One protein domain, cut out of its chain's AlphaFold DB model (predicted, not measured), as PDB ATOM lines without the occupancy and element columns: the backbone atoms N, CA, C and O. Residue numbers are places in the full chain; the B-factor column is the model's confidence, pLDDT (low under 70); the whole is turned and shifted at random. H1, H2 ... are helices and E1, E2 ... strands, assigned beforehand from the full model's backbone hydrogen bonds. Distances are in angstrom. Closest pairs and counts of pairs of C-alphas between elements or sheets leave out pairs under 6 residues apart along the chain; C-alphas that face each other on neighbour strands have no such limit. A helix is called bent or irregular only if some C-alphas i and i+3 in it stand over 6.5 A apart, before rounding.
ATOM      1  N   HIS A  16    -200.335 -21.729 -99.892       67.56
ATOM      2  CA  HIS A  16    -199.105 -21.103-100.377       67.56
ATOM      3  C   HIS A  16    -199.372 -20.059-101.474       67.56
ATOM      4  O   HIS A  16    -200.296 -20.156-102.284       67.56
ATOM      5  N   CYS A  17    -198.565 -19.001-101.479       78.25
ATOM      6  CA  CYS A  17    -198.559 -17.956-102.498       78.25
ATOM      7  C   CYS A  17    -197.108 -17.661-102.828       78.25
ATOM      8  O   CYS A  17    -196.364 -17.205-101.959       78.25
ATOM      9  N   LYS A  18    -196.709 -17.914-104.075       81.38
ATOM     10  CA  LYS A  18    -195.312 -17.795-104.510       81.38
ATOM     11  C   LYS A  18    -194.766 -16.392-104.253       81.38
ATOM     12  O   LYS A  18    -193.645 -16.243-103.777       81.38
ATOM     13  N   GLU A  19    -195.577 -15.374-104.500       83.00
ATOM     14  CA  GLU A  19    -195.254 -13.965-104.290       83.00
ATOM     15  C   GLU A  19    -195.036 -13.661-102.800       83.00
ATOM     16  O   GLU A  19    -194.069 -12.994-102.430       83.00
ATOM     17  N   THR A  20    -195.889 -14.218-101.930       83.75
ATOM     18  CA  THR A  20    -195.771 -14.068-100.470       83.75
ATOM     19  C   THR A  20    -194.527 -14.780 -99.941       83.75
ATOM     20  O   THR A  20    -193.786 -14.209 -99.143       83.75
ATOM     21  N   ASP A  21    -194.237 -15.991-100.420       85.06
ATOM     22  CA  ASP A  21    -193.050 -16.749-100.014       85.06
ATOM     23  C   ASP A  21    -191.756 -16.053-100.449       85.06
ATOM     24  O   ASP A  21    -190.781 -16.011 -99.692       85.06
ATOM     25  N   VAL A  22    -191.737 -15.477-101.655       88.38
ATOM     26  CA  VAL A  22    -190.614 -14.666-102.144       88.38
ATOM     27  C   VAL A  22    -190.425 -13.432-101.262       88.38
ATOM     28  O   VAL A  22    -189.293 -13.155-100.856       88.38
ATOM     29  N   LEU A  23    -191.508 -12.734-100.903       87.50
ATOM     30  CA  LEU A  23    -191.450 -11.588 -99.995       87.50
ATOM     31  C   LEU A  23    -190.918 -11.989 -98.613       87.50
ATOM     32  O   LEU A  23    -189.991 -11.351 -98.115       87.50
ATOM     33  N   ILE A  24    -191.442 -13.059 -98.010       87.81
ATOM     34  CA  ILE A  24    -190.994 -13.543 -96.696       87.81
ATOM     35  C   ILE A  24    -189.512 -13.913 -96.741       87.81
ATOM     36  O   ILE A  24    -188.762 -13.517 -95.851       87.81
ATOM     37  N   ARG A  25    -189.050 -14.609 -97.788       88.38
ATOM     38  CA  ARG A  25    -187.620 -14.924 -97.954       88.38
ATOM     39  C   ARG A  25    -186.774 -13.666 -98.107       88.38
ATOM     40  O   ARG A  25    -185.707 -13.587 -97.500       88.38
ATOM     41  N   ALA A  26    -187.226 -12.686 -98.888       89.06
ATOM     42  CA  ALA A  26    -186.511 -11.425 -99.070       89.06
ATOM     43  C   ALA A  26    -186.408 -10.645 -97.751       89.06
ATOM     44  O   ALA A  26    -185.317 -10.208 -97.380       89.06
ATOM     45  N   VAL A  27    -187.507 -10.549 -96.998       87.50
ATOM     46  CA  VAL A  27    -187.549  -9.909 -95.676       87.50
ATOM     47  C   VAL A  27    -186.701 -10.675 -94.665       87.50
ATOM     48  O   VAL A  27    -185.958 -10.051 -93.913       87.50
ATOM     49  N   ALA A  28    -186.745 -12.007 -94.653       86.62
ATOM     50  CA  ALA A  28    -185.913 -12.828 -93.775       86.62
ATOM     51  C   ALA A  28    -184.422 -12.652 -94.098       86.62
ATOM     52  O   ALA A  28    -183.602 -12.489 -93.193       86.62
ATOM     53  N   LYS A  29    -184.058 -12.603 -95.384       87.69
ATOM     54  CA  LYS A  29    -182.686 -12.322 -95.826       87.69
ATOM     55  C   LYS A  29    -182.239 -10.919 -95.411       87.69
ATOM     56  O   LYS A  29    -181.156 -10.767 -94.863       87.69
ATOM     57  N   TRP A  30    -183.076  -9.905 -95.611       85.12
ATOM     58  CA  TRP A  30    -182.780  -8.536 -95.182       85.12
ATOM     59  C   TRP A  30    -182.642  -8.434 -93.656       85.12
ATOM     60  O   TRP A  30    -181.705  -7.841 -93.131       85.12
ATOM     61  N   THR A  31    -183.557  -9.065 -92.923       81.81
ATOM     62  CA  THR A  31    -183.591  -9.028 -91.456       81.81
ATOM     63  C   THR A  31    -182.471  -9.858 -90.828       81.81
ATOM     64  O   THR A  31    -182.015  -9.517 -89.741       81.81
ATOM     65  N   SER A  32    -181.977 -10.904 -91.490       78.75
ATOM     66  CA  SER A  32    -180.817 -11.676 -91.016       78.75
ATOM     67  C   SER A  32    -179.485 -10.974 -91.281       78.75
ATOM     68  O   SER A  32    -178.533 -11.174 -90.531       78.75
ATOM     69  N   GLN A  33    -179.415 -10.102 -92.289       80.88
ATOM     70  CA  GLN A  33    -178.227  -9.291 -92.537       80.88
ATOM     71  C   GLN A  33    -178.054  -8.215 -91.449       80.88
ATOM     72  O   GLN A  33    -178.998  -7.538 -91.026       80.88
ATOM     73  N   LEU A  34    -176.819  -8.081 -90.962       79.06
ATOM     74  CA  LEU A  34    -176.416  -7.063 -89.994       79.06
ATOM     75  C   LEU A  34    -175.823  -5.867 -90.740       79.06
ATOM     76  O   LEU A  34    -174.751  -5.969 -91.337       79.06
ATOM     77  N   TYR A  35    -176.492  -4.716 -90.681       84.25
ATOM     78  CA  TYR A  35    -176.024  -3.488 -91.328       84.25
ATOM     79  C   TYR A  35    -175.361  -2.576 -90.298       84.25
ATOM     80  O   TYR A  35    -175.982  -1.634 -89.801       84.25
ATOM     81  N   GLN A  36    -174.093  -2.858 -89.974       89.56
ATOM     82  CA  GLN A  36    -173.345  -2.135 -88.929       89.56
ATOM     83  C   GLN A  36    -174.066  -2.183 -87.570       89.56
ATOM     84  O   GLN A  36    -174.230  -1.185 -86.863       89.56
ATOM     85  N   GLU A  37    -174.534  -3.379 -87.230       91.38
ATOM     86  CA  GLU A  37    -175.337  -3.686 -86.054       91.38
ATOM     87  C   GLU A  37    -174.759  -4.915 -85.359       91.38
ATOM     88  O   GLU A  37    -174.121  -5.756 -85.989       91.38
ATOM     89  N   VAL A  38    -174.997  -5.020 -84.055       91.25
ATOM     90  CA  VAL A  38    -174.777  -6.248 -83.284       91.25
ATOM     91  C   VAL A  38    -176.075  -6.626 -82.592       91.25
ATOM     92  O   VAL A  38    -176.868  -5.748 -82.242       91.25
ATOM     93  N   PHE A  39    -176.288  -7.921 -82.391       91.06
ATOM     94  CA  PHE A  39    -177.385  -8.409 -81.571       91.06
ATOM     95  C   PHE A  39    -177.036  -8.270 -80.085       91.06
ATOM     96  O   PHE A  39    -175.951  -8.654 -79.651       91.06
ATOM     97  N   ILE A  40    -177.960  -7.709 -79.314       92.62
ATOM     98  CA  ILE A  40    -177.930  -7.682 -77.852       92.62
ATOM     99  C   ILE A  40    -179.083  -8.550 -77.380       92.62
ATOM    100  O   ILE A  40    -180.197  -8.403 -77.881       92.62
ATOM    101  N   PHE A  41    -178.811  -9.428 -76.426       91.69
ATOM    102  CA  PHE A  41    -179.858 -10.118 -75.698       91.69
ATOM    103  C   PHE A  41    -180.211  -9.306 -74.454       91.69
ATOM    104  O   PHE A  41    -179.341  -9.084 -73.609       91.69
ATOM    105  N   ASP A  42    -181.452  -8.839 -74.373       91.56
ATOM    106  CA  ASP A  42    -181.973  -8.062 -73.249       91.56
ATOM    107  C   ASP A  42    -183.450  -8.410 -73.033       91.56
ATOM    108  O   ASP A  42    -184.186  -8.618 -73.999       91.56
ATOM    109  N   ASP A  43    -183.865  -8.542 -71.774       92.12
ATOM    110  CA  ASP A  43    -185.243  -8.880 -71.373       92.12
ATOM    111  C   ASP A  43    -185.893 -10.041 -72.170       92.12
ATOM    112  O   ASP A  43    -187.017  -9.968 -72.662       92.12
ATOM    113  N   GLY A  44    -185.143 -11.131 -72.371       93.62
ATOM    114  CA  GLY A  44    -185.641 -12.325 -73.065       93.62
ATOM    115  C   GLY A  44    -185.730 -12.206 -74.591       93.62
ATOM    116  O   GLY A  44    -186.174 -13.153 -75.245       93.62
ATOM    117  N   CYS A  45    -185.291 -11.093 -75.182       92.44
ATOM    118  CA  CYS A  45    -185.353 -10.870 -76.623       92.44
ATOM    119  C   CYS A  45    -184.003 -10.451 -77.225       92.44
ATOM    120  O   CYS A  45    -183.131  -9.892 -76.563       92.44
ATOM    121  N   TRP A  46    -183.819 -10.745 -78.516       91.06
ATOM    122  CA  TRP A  46    -182.663 -10.299 -79.292       91.06
ATOM    123  C   TRP A  46    -183.004  -9.021 -80.053       91.06
ATOM    124  O   TRP A  46    -183.916  -9.005 -80.880       91.06
ATOM    125  N   ILE A  47    -182.235  -7.962 -79.815       91.69
ATOM    126  CA  ILE A  47    -182.441  -6.644 -80.418       91.69
ATOM    127  C   ILE A  47    -181.186  -6.248 -81.194       91.69
ATOM    128  O   ILE A  47    -180.061  -6.418 -80.724       91.69
ATOM    129  N   LYS A  48    -181.362  -5.683 -82.392       91.06
ATOM    130  CA  LYS A  48    -180.253  -5.094 -83.150       91.06
ATOM    131  C   LYS A  48    -179.893  -3.726 -82.582       91.06
ATOM    132  O   LYS A  48    -180.754  -2.863 -82.433       91.06
ATOM    133  N   SER A  49    -178.610  -3.494 -82.321       92.94
ATOM    134  CA  SER A  49    -178.127  -2.218 -81.793       92.94
ATOM    135  C   SER A  49    -176.946  -1.668 -82.580       92.94
ATOM    136  O   SER A  49    -175.817  -2.161 -82.502       92.94
ATOM    137  N   LYS A  50    -177.190  -0.554 -83.278       93.69
ATOM    138  CA  LYS A  50    -176.135   0.267 -83.896       93.69
ATOM    139  C   LYS A  50    -175.254   0.937 -82.847       93.69
ATOM    140  O   LYS A  50    -174.056   1.108 -83.057       93.69
ATOM    141  N   THR A  51    -175.830   1.326 -81.710       94.06
ATOM    142  CA  THR A  51    -175.091   1.988 -80.626       94.06
ATOM    143  C   THR A  51    -174.048   1.052 -80.028       94.06
ATOM    144  O   THR A  51    -172.893   1.455 -79.878       94.06
ATOM    145  N   MET A  52    -174.410  -0.208 -79.755       92.56
ATOM    146  CA  MET A  52    -173.426  -1.185 -79.285       92.56
ATOM    147  C   MET A  52    -172.434  -1.576 -80.367       92.56
ATOM    148  O   MET A  52    -171.255  -1.693 -80.052       92.56
ATOM    149  N   TRP A  53    -172.849  -1.672 -81.633       93.38
ATOM    150  CA  TRP A  53    -171.898  -1.887 -82.723       93.38
ATOM    151  C   TRP A  53    -170.832  -0.784 -82.751       93.38
ATOM    152  O   TRP A  53    -169.642  -1.087 -82.725       93.38
ATOM    153  N   LYS A  54    -171.222   0.497 -82.671       94.00
ATOM    154  CA  LYS A  54    -170.268   1.620 -82.585       94.00
ATOM    155  C   LYS A  54    -169.360   1.514 -81.357       94.00
ATOM    156  O   LYS A  54    -168.173   1.816 -81.453       94.00
ATOM    157  N   ALA A  55    -169.896   1.098 -80.208       91.94
ATOM    158  CA  ALA A  55    -169.112   0.917 -78.988       91.94
ATOM    159  C   ALA A  55    -168.078  -0.215 -79.123       91.94
ATOM    160  O   ALA A  55    -166.940  -0.051 -78.687       91.94
ATOM    161  N   VAL A  56    -168.455  -1.330 -79.756       92.19
ATOM    162  CA  VAL A  56    -167.549  -2.437 -80.087       92.19
ATOM    163  C   VAL A  56    -166.492  -1.955 -81.075       92.19
ATOM    164  O   VAL A  56    -165.311  -2.120 -80.804       92.19
ATOM    165  N   GLN A  57    -166.861  -1.255 -82.149       92.44
ATOM    166  CA  GLN A  57    -165.893  -0.748 -83.132       92.44
ATOM    167  C   GLN A  57    -164.882   0.248 -82.548       92.44
ATOM    168  O   GLN A  57    -163.726   0.266 -82.967       92.44
ATOM    169  N   ARG A  58    -165.272   1.044 -81.548       91.81
ATOM    170  CA  ARG A  58    -164.368   1.970 -80.842       91.81
ATOM    171  C   ARG A  58    -163.458   1.290 -79.814       91.81
ATOM    172  O   ARG A  58    -162.558   1.937 -79.290       91.81
ATOM    173  N   SER A  59    -163.689   0.018 -79.502       91.25
ATOM    174  CA  SER A  59    -162.848  -0.713 -78.555       91.25
ATOM    175  C   SER A  59    -161.491  -1.086 -79.178       91.25
ATOM    176  O   SER A  59    -161.393  -1.381 -80.375       91.25
TER     177      SER A  59
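Overview. This is residues 16 to 59 of the 127 residues of an uncharacterized protein of Clohesyomyces aquaticus (UniProt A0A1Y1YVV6). A small two-stranded hairpin, E1 and E2, stands crosswise between two helices: the long H1 reaches away from its foot as a free arm, and the short H2 follows straight on from E2 and runs off toward the other end of the length. There is no closed core; residues 16 to 30, of which 18 to 30 belong to H1, stick out with nothing packed on them, while H2 sits by the foot of E1. The printed part has 44 residues, with two named helices and two named strands in the order H1, E1, E2, H2 along the chain; the sheet has the order E1 - E2 and is antiparallel, and the class is mixed, helices and strands. The whole is extended, with a radius of gyration of the C-alphas of 14.4 A, and the C-alphas span 46 by 23 by 9 A, with the arm H1 along the longest of these.

Arrangement. Start at the sheet, where E1, residues 38 to 42, and E2, residues 45 to 49, form a hairpin of antiparallel neighbour strands, with 142 degrees between their N-to-C directions. Look across the pair for C-alphas that face each other: 39 and 48 are 4.7 A apart, and 41 and 46 are 4.6 A apart. In the middle of the pair you will find N 40 and O 47 at 2.8 A and N 47 and O 40 at 2.8 A, both within hydrogen-bond range; near the turn, N 42 and O 45 are 3.0 A apart. From the foot of the hairpin go on to H2, residues 50 to 57. Its closest C-alphas to E1 are those of Val 38 and Trp 53, 5.3 A apart, one of 3 pairs of C-alphas within 8 A, and the centres of E1 and H2 are 11.1 A apart. Last, look at H1, residues 18 to 32, which is apart from E2 and apart from H2. In H1 and H2 every O i to N i+4 pair is within hydrogen-bond range.

Along the chain. Find C-alpha 38 at (-174.777, -6.248, -83.284), where E1 begins; from there the strand runs 12.5 A to C-alpha 42 at (-181.973, -8.062, -73.249). Asp 43 and Gly 44 make the turn, and E2 runs back from Cys 45 to Ser 49, 12.4 A from first to last C-alpha. The next residue, Lys 50, begins H2, which measures 10.3 A from its first C-alpha to its last, that of Gln 57 at (-165.893, -0.748, -83.132). For the longest helix go back to C-alpha 18 at (-195.312, -17.795, -104.510), where H1 begins; it runs 20.7 A to Ser 32. Neither helix is bent.

Size, cuts and confidence. The C-alphas of His 16 and Ser 59, the first and last printed residues, are also the two farthest apart, at 47.0 A. The printed part has no cut and runs from residue 16 to residue 59 of a chain of 127 residues. Each link is tight: five residues lie between H1 and E1, two between E1 and E2, and none between E2 and H2. Read the B-factor column for the model's own confidence: the mean pLDDT of the printed part is 88.3, and one printed residue, His 16, is under 70. H1 has a mean of 85, against 92 for E1, 92 for E2 and 93 for H2.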